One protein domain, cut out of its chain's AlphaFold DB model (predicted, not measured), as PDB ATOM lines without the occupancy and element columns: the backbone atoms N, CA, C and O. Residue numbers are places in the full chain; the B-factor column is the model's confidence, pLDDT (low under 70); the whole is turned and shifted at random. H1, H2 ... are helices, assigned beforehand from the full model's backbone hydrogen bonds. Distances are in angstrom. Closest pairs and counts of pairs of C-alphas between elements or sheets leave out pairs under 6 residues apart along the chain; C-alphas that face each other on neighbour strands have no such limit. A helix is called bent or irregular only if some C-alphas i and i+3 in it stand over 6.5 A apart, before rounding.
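What this domain is: This is residues 224 to 311 of the 396 residues of an uncharacterized protein of Rhizophagus irregularis (UniProt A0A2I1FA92). Three long helices make an elongated, splayed trio: H4 and H1 run side by side in opposite directions, and H2 meets H1 near one end in an open V. The short H3 sits between the end of H2 and H4. The printed part has 88 residues, with H1, H2, H3, H4 in order and no named strand: all helix, compact, radius of gyration of the C-alphas 13.4 A, spans 40 by 23 by 19 A.

How they stand to each other: H4, residues 286 to 311, touches H1, residues 224 to 240, closest at C-alphas 225 and 303, 6.5 A; the tilt is 34 degrees, only just shallow, opposite ways. H1, with residues 224 to 228 alone, touches H2, residues 249 to 266, closest at C-alphas 224 and 265, 5.6 A, a helical hairpin at a steep 41 degrees, opposite ways. H2 and H4 are near each other. H3, residues 273 to 276, touches H4, closest at C-alphas 276 and 295, 5.0 A, and only just touches H2, with 3 pairs of C-alphas within 8 A. H1 and H3 are apart. Every O i to N i+4 pair is within hydrogen-bond range in H1 and H4, 12 of 14 in H2; H3 is too short for one.

Where its parts are: H4 measures 37.4 A, H2 26.5 A, H1 24.2 A and H3 5.6 A from first to last C-alpha. C-alpha 224 is at (107.540, 122.800, 202.484), C-alpha 311 at (119.024, 113.424, 195.205).

The domain as a whole: The farthest C-alphas, of Asn 248 and Lys 311, are 42.1 A apart. The printed part has no cut; its three links are short. pLDDT is under 70 at residues 241 to 247 and 268 to 274.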
ATOM      1  N   PRO A 224     107.312 121.464 203.053       75.19
ATOM      2  CA  PRO A 224     107.540 122.800 202.484       75.19
ATOM      3  C   PRO A 224     107.039 122.941 201.039       75.19
ATOM      4  O   PRO A 224     106.292 123.865 200.728       75.19
ATOM      5  N   GLU A 225     107.317 121.958 200.175       77.12
ATOM      6  CA  GLU A 225     106.878 121.962 198.769       77.12
ATOM      7  C   GLU A 225     105.348 122.016 198.656       77.12
ATOM      8  O   GLU A 225     104.785 122.653 197.765       77.12
ATOM      9  N   ARG A 226     104.632 121.335 199.561       80.62
ATOM     10  CA  ARG A 226     103.161 121.376 199.598       80.62
ATOM     11  C   ARG A 226     102.647 122.770 199.942       80.62
ATOM     12  O   ARG A 226     101.636 123.189 199.387       80.62
ATOM     13  N   HIS A 227     103.310 123.463 200.859       87.00
ATOM     14  CA  HIS A 227     102.931 124.809 201.271       87.00
ATOM     15  C   HIS A 227     103.244 125.843 200.180       87.00
ATOM     16  O   HIS A 227     102.372 126.647 199.855       87.00
ATOM     17  N   THR A 228     104.405 125.753 199.523       85.88
ATOM     18  CA  THR A 228     104.753 126.593 198.361       85.88
ATOM     19  C   THR A 228     103.765 126.411 197.205       85.88
ATOM     20  O   THR A 228     103.301 127.394 196.632       85.88
ATOM     21  N   ASN A 229     103.339 125.177 196.919       83.62
ATOM     22  CA  ASN A 229     102.326 124.910 195.887       83.62
ATOM     23  C   ASN A 229     100.959 125.545 196.200       83.62
ATOM     24  O   ASN A 229     100.288 126.031 195.295       83.62
ATOM     25  N   LYS A 230     100.548 125.586 197.474       86.25
ATOM     26  CA  LYS A 230      99.304 126.270 197.877       86.25
ATOM     27  C   LYS A 230      99.378 127.785 197.673       86.25
ATOM     28  O   LYS A 230      98.361 128.400 197.376       86.25
ATOM     29  N   LEU A 231     100.565 128.376 197.813       87.75
ATOM     30  CA  LEU A 231     100.796 129.797 197.535       87.75
ATOM     31  C   LEU A 231     100.840 130.087 196.028       87.75
ATOM     32  O   LEU A 231     100.325 131.110 195.596       87.75
ATOM     33  N   LEU A 232     101.380 129.172 195.216       85.88
ATOM     34  CA  LEU A 232     101.287 129.260 193.753       85.88
ATOM     35  C   LEU A 232      99.843 129.188 193.265       85.88
ATOM     36  O   LEU A 232      99.465 129.943 192.380       85.88
ATOM     37  N   GLN A 233      99.030 128.317 193.863       83.81
ATOM     38  CA  GLN A 233      97.603 128.251 193.556       83.81
ATOM     39  C   GLN A 233      96.890 129.561 193.921       83.81
ATOM     40  O   GLN A 233      96.041 130.023 193.168       83.81
ATOM     41  N   LEU A 234      97.265 130.185 195.045       85.00
ATOM     42  CA  LEU A 234      96.754 131.502 195.428       85.00
ATOM     43  C   LEU A 234      97.127 132.583 194.397       85.00
ATOM     44  O   LEU A 234      96.259 133.347 193.993       85.00
ATOM     45  N   LEU A 235      98.382 132.609 193.933       85.00
ATOM     46  CA  LEU A 235      98.846 133.525 192.880       85.00
ATOM     47  C   LEU A 235      98.136 133.280 191.544       85.00
ATOM     48  O   LEU A 235      97.707 134.224 190.893       85.00
ATOM     49  N   HIS A 236      97.995 132.017 191.143       82.06
ATOM     50  CA  HIS A 236      97.302 131.645 189.913       82.06
ATOM     51  C   HIS A 236      95.848 132.122 189.935       82.06
ATOM     52  O   HIS A 236      95.381 132.727 188.976       82.06
ATOM     53  N   ASN A 237      95.150 131.897 191.049       81.12
ATOM     54  CA  ASN A 237      93.774 132.352 191.208       81.12
ATOM     55  C   ASN A 237      93.657 133.881 191.176       81.12
ATOM     56  O   ASN A 237      92.645 134.386 190.717       81.12
ATOM     57  N   TYR A 238      94.664 134.614 191.653       79.88
ATOM     58  CA  TYR A 238      94.669 136.075 191.587       79.88
ATOM     59  C   TYR A 238      94.842 136.601 190.153       79.88
ATOM     60  O   TYR A 238      94.075 137.457 189.729       79.88
ATOM     61  N   TYR A 239      95.820 136.083 189.401       78.06
ATOM     62  CA  TYR A 239      96.138 136.600 188.061       78.06
ATOM     63  C   TYR A 239      95.221 136.073 186.944       78.06
ATOM     64  O   TYR A 239      95.089 136.741 185.924       78.06
ATOM     65  N   TYR A 240      94.622 134.886 187.099       72.00
ATOM     66  CA  TYR A 240      93.936 134.190 185.996       72.00
ATOM     67  C   TYR A 240      92.482 133.797 186.277       72.00
ATOM     68  O   TYR A 240      91.774 133.430 185.341       72.00
ATOM     69  N   SER A 241      92.008 133.862 187.525       61.72
ATOM     70  CA  SER A 241      90.588 133.635 187.820       61.72
ATOM     71  C   SER A 241      89.873 134.979 187.944       61.72
ATOM     72  O   SER A 241      90.363 135.869 188.634       61.72
ATOM     73  N   ASN A 242      88.707 135.117 187.296       52.91
ATOM     74  CA  ASN A 242      87.870 136.323 187.349       52.91
ATOM     75  C   ASN A 242      87.770 136.869 188.781       52.91
ATOM     76  O   ASN A 242      87.424 136.143 189.717       52.91
ATOM     77  N   GLN A 243      88.122 138.148 188.915       53.91
ATOM     78  CA  GLN A 243      88.263 138.918 190.147       53.91
ATOM     79  C   GLN A 243      87.043 138.781 191.065       53.91
ATOM     80  O   GLN A 243      86.094 139.547 190.968       53.91
ATOM     81  N   GLN A 244      87.082 137.810 191.976       53.53
ATOM     82  CA  GLN A 244      86.242 137.764 193.174       53.53
ATOM     83  C   GLN A 244      86.777 136.730 194.183       53.53
ATOM     84  O   GLN A 244      86.024 135.985 194.809       53.53
ATOM     85  N   MET A 245      88.093 136.710 194.451       54.56
ATOM     86  CA  MET A 245      88.486 136.402 195.833       54.56
ATOM     87  C   MET A 245      88.040 137.600 196.664       54.56
ATOM     88  O   MET A 245      88.796 138.545 196.867       54.56
ATOM     89  N   ILE A 246      86.772 137.580 197.085       50.41
ATOM     90  CA  ILE A 246      86.232 138.532 198.048       50.41
ATOM     91  C   ILE A 246      87.195 138.479 199.227       50.41
ATOM     92  O   ILE A 246      87.344 137.437 199.874       50.41
ATOM     93  N   ALA A 247      87.889 139.590 199.458       59.41
ATOM     94  CA  ALA A 247      88.803 139.812 200.564       59.41
ATOM     95  C   ALA A 247      88.017 139.902 201.888       59.41
ATOM     96  O   ALA A 247      88.180 140.845 202.656       59.41
ATOM     97  N   ASN A 248      87.132 138.931 202.124       70.19
ATOM     98  CA  ASN A 248      86.374 138.763 203.346       70.19
ATOM     99  C   ASN A 248      87.383 138.619 204.491       70.19
ATOM    100  O   ASN A 248      88.387 137.908 204.355       70.19
ATOM    101  N   GLU A 249      87.131 139.294 205.607       73.88
ATOM    102  CA  GLU A 249      87.987 139.255 206.793       73.88
ATOM    103  C   GLU A 249      88.284 137.820 207.243       73.88
ATOM    104  O   GLU A 249      89.415 137.506 207.610       73.88
ATOM    105  N   ASP A 250      87.325 136.904 207.089       78.62
ATOM    106  CA  ASP A 250      87.518 135.484 207.393       78.62
ATOM    107  C   ASP A 250      88.511 134.789 206.434       78.62
ATOM    108  O   ASP A 250      89.313 133.936 206.829       78.62
ATOM    109  N   ALA A 251      88.529 135.167 205.152       76.75
ATOM    110  CA  ALA A 251      89.536 134.677 204.212       76.75
ATOM    111  C   ALA A 251      90.925 135.232 204.560       76.75
ATOM    112  O   ALA A 251      91.904 134.475 204.534       76.75
ATOM    113  N   LYS A 252      91.004 136.513 204.952       81.50
ATOM    114  CA  LYS A 252      92.241 137.135 205.445       81.50
ATOM    115  C   LYS A 252      92.767 136.395 206.667       81.50
ATOM    116  O   LYS A 252      93.882 135.883 206.635       81.50
ATOM    117  N   PHE A 253      91.944 136.209 207.688       83.50
ATOM    118  CA  PHE A 253      92.329 135.499 208.905       83.50
ATOM    119  C   PHE A 253      92.843 134.075 208.625       83.50
ATOM    120  O   PHE A 253      93.929 133.687 209.076       83.50
ATOM    121  N   ARG A 254      92.125 133.304 207.793       85.56
ATOM    122  CA  ARG A 254      92.530 131.940 207.409       85.56
ATOM    123  C   ARG A 254      93.870 131.904 206.677       85.56
ATOM    124  O   ARG A 254      94.656 130.974 206.890       85.56
ATOM    125  N   TRP A 255      94.137 132.868 205.800       87.44
ATOM    126  CA  TRP A 255      95.411 132.942 205.086       87.44
ATOM    127  C   TRP A 255      96.557 133.425 205.971       87.44
ATOM    128  O   TRP A 255      97.640 132.852 205.871       87.44
ATOM    129  N   THR A 256      96.315 134.340 206.909       87.88
ATOM    130  CA  THR A 256      97.316 134.774 207.896       87.88
ATOM    131  C   THR A 256      97.836 133.589 208.708       87.88
ATOM    132  O   THR A 256      99.048 133.373 208.791       87.88
ATOM    133  N   ILE A 257      96.936 132.737 209.218       88.38
ATOM    134  CA  ILE A 257      97.312 131.520 209.962       88.38
ATOM    135  C   ILE A 257      98.125 130.560 209.082       88.38
ATOM    136  O   ILE A 257      99.143 130.003 209.511       88.38
ATOM    137  N   LYS A 258      97.692 130.352 207.831       90.00
ATOM    138  CA  LYS A 258      98.399 129.479 206.881       90.00
ATOM    139  C   LYS A 258      99.798 130.007 206.579       90.00
ATOM    140  O   LYS A 258     100.748 129.234 206.637       90.00
ATOM    141  N   ILE A 259      99.934 131.297 206.293       89.88
ATOM    142  CA  ILE A 259     101.209 131.927 205.950       89.88
ATOM    143  C   ILE A 259     102.173 131.864 207.131       89.88
ATOM    144  O   ILE A 259     103.306 131.431 206.935       89.88
ATOM    145  N   ALA A 260     101.719 132.165 208.351       88.81
ATOM    146  CA  ALA A 260     102.535 132.016 209.555       88.81
ATOM    147  C   ALA A 260     103.083 130.586 209.685       88.81
ATOM    148  O   ALA A 260     104.283 130.388 209.885       88.81
ATOM    149  N   LYS A 261     102.234 129.574 209.462       89.88
ATOM    150  CA  LYS A 261     102.648 128.164 209.438       89.88
ATOM    151  C   LYS A 261     103.633 127.848 208.309       89.88
ATOM    152  O   LYS A 261     104.521 127.026 208.507       89.88
ATOM    153  N   TYR A 262     103.467 128.443 207.131       90.69
ATOM    154  CA  TYR A 262     104.333 128.193 205.973       90.69
ATOM    155  C   TYR A 262     105.691 128.884 206.117       90.69
ATOM    156  O   TYR A 262     106.695 128.367 205.640       90.69
ATOM    157  N   ASN A 263     105.739 130.036 206.788       88.69
ATOM    158  CA  ASN A 263     106.981 130.745 207.089       88.69
ATOM    159  C   ASN A 263     107.907 129.880 207.962       88.69
ATOM    160  O   ASN A 263     109.112 129.865 207.724       88.69
ATOM    161  N   GLN A 264     107.347 129.077 208.878       86.69
ATOM    162  CA  GLN A 264     108.111 128.155 209.736       86.69
ATOM    163  C   GLN A 264     108.940 127.117 208.965       86.69
ATOM    164  O   GLN A 264     109.973 126.673 209.457       86.69
ATOM    165  N   ASP A 265     108.548 126.755 207.740       84.38
ATOM    166  CA  ASP A 265     109.305 125.784 206.936       84.38
ATOM    167  C   ASP A 265     110.677 126.315 206.466       84.38
ATOM    168  O   ASP A 265     111.518 125.544 205.984       84.38
ATOM    169  N   TYR A 266     110.900 127.626 206.593       80.31
ATOM    170  CA  TYR A 266     112.090 128.335 206.123       80.31
ATOM    171  C   TYR A 266     112.802 129.108 207.246       80.31
ATOM    172  O   TYR A 266     113.575 130.007 206.949       80.31
ATOM    173  N   VAL A 267     112.567 128.769 208.521       73.75
ATOM    174  CA  VAL A 267     113.159 129.472 209.684       73.75
ATOM    175  C   VAL A 267     114.626 129.079 209.965       73.75
ATOM    176  O   VAL A 267     115.320 129.749 210.725       73.75
ATOM    177  N   THR A 268     115.174 128.050 209.318       62.06
ATOM    178  CA  THR A 268     116.531 127.547 209.611       62.06
ATOM    179  C   THR A 268     117.665 128.327 208.921       62.06
ATOM    180  O   THR A 268     117.829 128.231 207.706       62.06
ATOM    181  N   SER A 269     118.449 129.032 209.752       52.84
ATOM    182  CA  SER A 269     119.875 129.426 209.674       52.84
ATOM    183  C   SER A 269     120.584 129.416 208.304       52.84
ATOM    184  O   SER A 269     121.249 128.438 207.971       52.84
ATOM    185  N   ASN A 270     120.477 130.506 207.540       53.44
ATOM    186  CA  ASN A 270     121.599 131.242 206.914       53.44
ATOM    187  C   ASN A 270     121.007 132.372 206.052       53.44
ATOM    188  O   ASN A 270     120.323 132.031 205.089       53.44
ATOM    189  N   ASP A 271     121.224 133.652 206.400       50.94
ATOM    190  CA  ASP A 271     121.026 134.944 205.675       50.94
ATOM    191  C   ASP A 271     119.845 135.169 204.692       50.94
ATOM    192  O   ASP A 271     119.635 136.268 204.185       50.94
ATOM    193  N   ASN A 272     118.996 134.177 204.437       54.38
ATOM    194  CA  ASN A 272     117.922 134.174 203.448       54.38
ATOM    195  C   ASN A 272     116.531 134.081 204.090       54.38
ATOM    196  O   ASN A 272     115.531 134.069 203.364       54.38
ATOM    197  N   ASN A 273     116.438 134.052 205.427       55.78
ATOM    198  CA  ASN A 273     115.162 133.990 206.150       55.78
ATOM    199  C   ASN A 273     114.259 135.179 205.774       55.78
ATOM    200  O   ASN A 273     113.096 134.982 205.419       55.78
ATOM    201  N   ASN A 274     114.815 136.394 205.691       62.88
ATOM    202  CA  ASN A 274     114.069 137.589 205.264       62.88
ATOM    203  C   ASN A 274     113.608 137.522 203.798       62.88
ATOM    204  O   ASN A 274     112.622 138.154 203.405       62.88
ATOM    205  N   LYS A 275     114.285 136.727 202.964       73.88
ATOM    206  CA  LYS A 275     113.995 136.629 201.531       73.88
ATOM    207  C   LYS A 275     112.841 135.677 201.214       73.88
ATOM    208  O   LYS A 275     112.182 135.867 200.200       73.88
ATOM    209  N   CYS A 276     112.574 134.692 202.074       79.75
ATOM    210  CA  CYS A 276     111.489 133.720 201.882       79.75
ATOM    211  C   CYS A 276     110.271 133.977 202.782       79.75
ATOM    212  O   CYS A 276     109.214 133.379 202.553       79.75
ATOM    213  N   ASN A 277     110.407 134.838 203.794       85.69
ATOM    214  CA  ASN A 277     109.321 135.198 204.695       85.69
ATOM    215  C   ASN A 277     108.265 136.044 203.970       85.69
ATOM    216  O   ASN A 277     108.602 137.004 203.273       85.69
ATOM    217  N   ILE A 278     106.999 135.664 204.122       88.12
ATOM    218  CA  ILE A 278     105.868 136.374 203.524       88.12
ATOM    219  C   ILE A 278     105.251 137.251 204.606       88.12
ATOM    220  O   ILE A 278     104.908 136.756 205.685       88.12
ATOM    221  N   ALA A 279     105.128 138.540 204.300       85.00
ATOM    222  CA  ALA A 279     104.455 139.512 205.144       85.00
ATOM    223  C   ALA A 279     102.950 139.230 205.215       85.00
ATOM    224  O   ALA A 279     102.346 138.791 204.240       85.00
ATOM    225  N   THR A 280     102.348 139.498 206.368       83.50
ATOM    226  CA  THR A 280     100.897 139.369 206.578       83.50
ATOM    227  C   THR A 280     100.189 140.720 206.713       83.50
ATOM    228  O   THR A 280      98.968 140.733 206.824       83.50
ATOM    229  N   HIS A 281     100.930 141.838 206.714       79.56
ATOM    230  CA  HIS A 281     100.349 143.179 206.596       79.56
ATOM    231  C   HIS A 281      99.857 143.412 205.163       79.56
ATOM    232  O   HIS A 281     100.392 142.809 204.230       79.56
ATOM    233  N   ASP A 282      98.815 144.234 205.013       76.12
ATOM    234  CA  ASP A 282      98.278 144.684 203.720       76.12
ATOM    235  C   ASP A 282      97.919 143.549 202.743       76.12
ATOM    236  O   ASP A 282      97.964 143.667 201.519       76.12
ATOM    237  N   MET A 283      97.537 142.404 203.311       79.62
ATOM    238  CA  MET A 283      97.279 141.183 202.565       79.62
ATOM    239  C   MET A 283      96.075 141.338 201.626       79.62
ATOM    240  O   MET A 283      95.015 141.820 202.036       79.62
ATOM    241  N   PHE A 284      96.238 140.835 200.398       79.38
ATOM    242  CA  PHE A 284      95.317 140.975 199.260       79.38
ATOM    243  C   PHE A 284      95.270 142.354 198.588       79.38
ATOM    244  O   PHE A 284      94.403 142.566 197.743       79.38
ATOM    245  N   LEU A 285      96.196 143.265 198.900       82.88
ATOM    246  CA  LEU A 285      96.488 144.384 198.002       82.88
ATOM    247  C   LEU A 285      97.342 143.912 196.815       82.88
ATOM    248  O   LEU A 285      98.044 142.903 196.904       82.88
ATOM    249  N   GLU A 286      97.294 144.649 195.710       82.19
ATOM    250  CA  GLU A 286      98.061 144.344 194.496       82.19
ATOM    251  C   GLU A 286      99.571 144.262 194.782       82.19
ATOM    252  O   GLU A 286     100.210 143.251 194.485       82.19
ATOM    253  N   GLU A 287     100.107 145.247 195.508       85.44
ATOM    254  CA  GLU A 287     101.513 145.285 195.932       85.44
ATOM    255  C   GLU A 287     101.905 144.058 196.778       85.44
ATOM    256  O   GLU A 287     103.011 143.514 196.673       85.44
ATOM    257  N   TRP A 288     100.971 143.559 197.591       88.81
ATOM    258  CA  TRP A 288     101.198 142.357 198.381       88.81
ATOM    259  C   TRP A 288     101.334 141.112 197.497       88.81
ATOM    260  O   TRP A 288     102.176 140.255 197.782       88.81
ATOM    261  N   PHE A 289     100.556 141.001 196.416       87.44
ATOM    262  CA  PHE A 289     100.665 139.882 195.475       87.44
ATOM    263  C   PHE A 289     101.982 139.896 194.691       87.44
ATOM    264  O   PHE A 289     102.588 138.833 194.501       87.44
ATOM    265  N   ASP A 290     102.488 141.071 194.328       86.88
ATOM    266  CA  ASP A 290     103.797 141.204 193.676       86.88
ATOM    267  C   ASP A 290     104.950 140.826 194.618       86.88
ATOM    268  O   ASP A 290     105.879 140.085 194.250       86.88
ATOM    269  N   ASN A 291     104.855 141.234 195.885       88.62
ATOM    270  CA  ASN A 291     105.786 140.788 196.916       88.62
ATOM    271  C   ASN A 291     105.671 139.267 197.139       88.62
ATOM    272  O   ASN A 291     106.684 138.557 197.147       88.62
ATOM    273  N   LEU A 292     104.449 138.728 197.227       89.31
ATOM    274  CA  LEU A 292     104.193 137.293 197.364       89.31
ATOM    275  C   LEU A 292     104.851 136.501 196.229       89.31
ATOM    276  O   LEU A 292     105.544 135.518 196.504       89.31
ATOM    277  N   LYS A 293     104.692 136.933 194.974       89.31
ATOM    278  CA  LYS A 293     105.320 136.315 193.794       89.31
ATOM    279  C   LYS A 293     106.837 136.228 193.958       89.31
ATOM    280  O   LYS A 293     107.433 135.163 193.761       89.31
ATOM    281  N   THR A 294     107.461 137.311 194.410       89.56
ATOM    282  CA  THR A 294     108.907 137.365 194.673       89.56
ATOM    283  C   THR A 294     109.329 136.381 195.769       89.56
ATOM    284  O   THR A 294     110.298 135.627 195.598       89.56
ATOM    285  N   LYS A 295     108.587 136.319 196.880       90.00
ATOM    286  CA  LYS A 295     108.869 135.397 197.995       90.00
ATOM    287  C   LYS A 295     108.647 133.933 197.608       90.00
ATOM    288  O   LYS A 295     109.471 133.081 197.948       90.00
ATOM    289  N   VAL A 296     107.586 133.625 196.861       89.56
ATOM    290  CA  VAL A 296     107.286 132.273 196.359       89.56
ATOM    291  C   VAL A 296     108.386 131.790 195.413       89.56
ATOM    292  O   VAL A 296     108.868 130.669 195.568       89.56
ATOM    293  N   ASN A 297     108.881 132.647 194.517       87.62
ATOM    294  CA  ASN A 297     110.028 132.319 193.663       87.62
ATOM    295  C   ASN A 297     111.292 132.002 194.475       87.62
ATOM    296  O   ASN A 297     112.045 131.083 194.138       87.62
ATOM    297  N   CYS A 298     111.523 132.716 195.580       86.88
ATOM    298  CA  CYS A 298     112.633 132.412 196.484       86.88
ATOM    299  C   CYS A 298     112.464 131.042 197.161       86.88
ATOM    300  O   CYS A 298     113.428 130.274 197.220       86.88
ATOM    301  N   ARG A 299     111.242 130.692 197.585       87.94
ATOM    302  CA  ARG A 299     110.924 129.366 198.146       87.94
ATOM    303  C   ARG A 299     111.131 128.243 197.142       87.94
ATOM    304  O   ARG A 299     111.784 127.262 197.479       87.94
ATOM    305  N   LEU A 300     110.682 128.415 195.899       85.69
ATOM    306  CA  LEU A 300     110.892 127.434 194.828       85.69
ATOM    307  C   LEU A 300     112.379 127.149 194.597       85.69
ATOM    308  O   LEU A 300     112.787 125.991 194.487       85.69
ATOM    309  N   ARG A 301     113.215 128.194 194.585       85.44
ATOM    310  CA  ARG A 301     114.674 128.041 194.470       85.44
ATOM    311  C   ARG A 301     115.262 127.288 195.667       85.44
ATOM    312  O   ARG A 301     116.138 126.444 195.479       85.44
ATOM    313  N   ALA A 302     114.801 127.579 196.883       84.12
ATOM    314  CA  ALA A 302     115.254 126.890 198.092       84.12
ATOM    315  C   ALA A 302     114.841 125.406 198.100       84.12
ATOM    316  O   ALA A 302     115.675 124.539 198.372       84.12
ATOM    317  N   ASP A 303     113.592 125.113 197.740       83.62
ATOM    318  CA  ASP A 303     113.056 123.754 197.634       83.62
ATOM    319  C   ASP A 303     113.835 122.946 196.587       83.62
ATOM    320  O   ASP A 303     114.276 121.830 196.862       83.62
ATOM    321  N   TYR A 304     114.119 123.544 195.426       83.44
ATOM    322  CA  TYR A 304     114.917 122.906 194.380       83.44
ATOM    323  C   TYR A 304     116.350 122.588 194.833       83.44
ATOM    324  O   TYR A 304     116.856 121.494 194.565       83.44
ATOM    325  N   LYS A 305     117.008 123.498 195.570       84.94
ATOM    326  CA  LYS A 305     118.342 123.241 196.147       84.94
ATOM    327  C   LYS A 305     118.314 122.065 197.126       84.94
ATOM    328  O   LYS A 305     119.164 121.178 197.025       84.94
ATOM    329  N   LYS A 306     117.324 122.022 198.028       83.31
ATOM    330  CA  LYS A 306     117.133 120.907 198.976       83.31
ATOM    331  C   LYS A 306     116.883 119.588 198.241       83.31
ATOM    332  O   LYS A 306     117.520 118.585 198.560       83.31
ATOM    333  N   TYR A 307     116.023 119.596 197.222       82.25
ATOM    334  CA  TYR A 307     115.750 118.428 196.386       82.25
ATOM    335  C   TYR A 307     117.015 117.910 195.691       82.25
ATOM    336  O   TYR A 307     117.307 116.713 195.748       82.25
ATOM    337  N   LYS A 308     117.800 118.802 195.071       82.00
ATOM    338  CA  LYS A 308     119.049 118.431 194.393       82.00
ATOM    339  C   LYS A 308     120.051 117.823 195.376       82.00
ATOM    340  O   LYS A 308     120.599 116.765 195.083       82.00
ATOM    341  N   ALA A 309     120.224 118.426 196.553       84.31
ATOM    342  CA  ALA A 309     121.095 117.895 197.602       84.31
ATOM    343  C   ALA A 309     120.649 116.502 198.082       84.31
ATOM    344  O   ALA A 309     121.469 115.589 198.167       84.31
ATOM    345  N   ALA A 310     119.348 116.305 198.321       82.81
ATOM    346  CA  ALA A 310     118.795 115.009 198.715       82.81
ATOM    347  C   ALA A 310     118.968 113.942 197.621       82.81
ATOM    348  O   ALA A 310     119.295 112.793 197.920       82.81
ATOM    349  N   LYS A 311     118.796 114.316 196.347       83.25
ATOM    350  CA  LYS A 311     119.024 113.424 195.205       83.25
ATOM    351  C   LYS A 311     120.493 113.020 195.101       83.25
ATOM    352  O   LYS A 311     120.768 111.833 194.958       83.25
TER     353      LYS A 311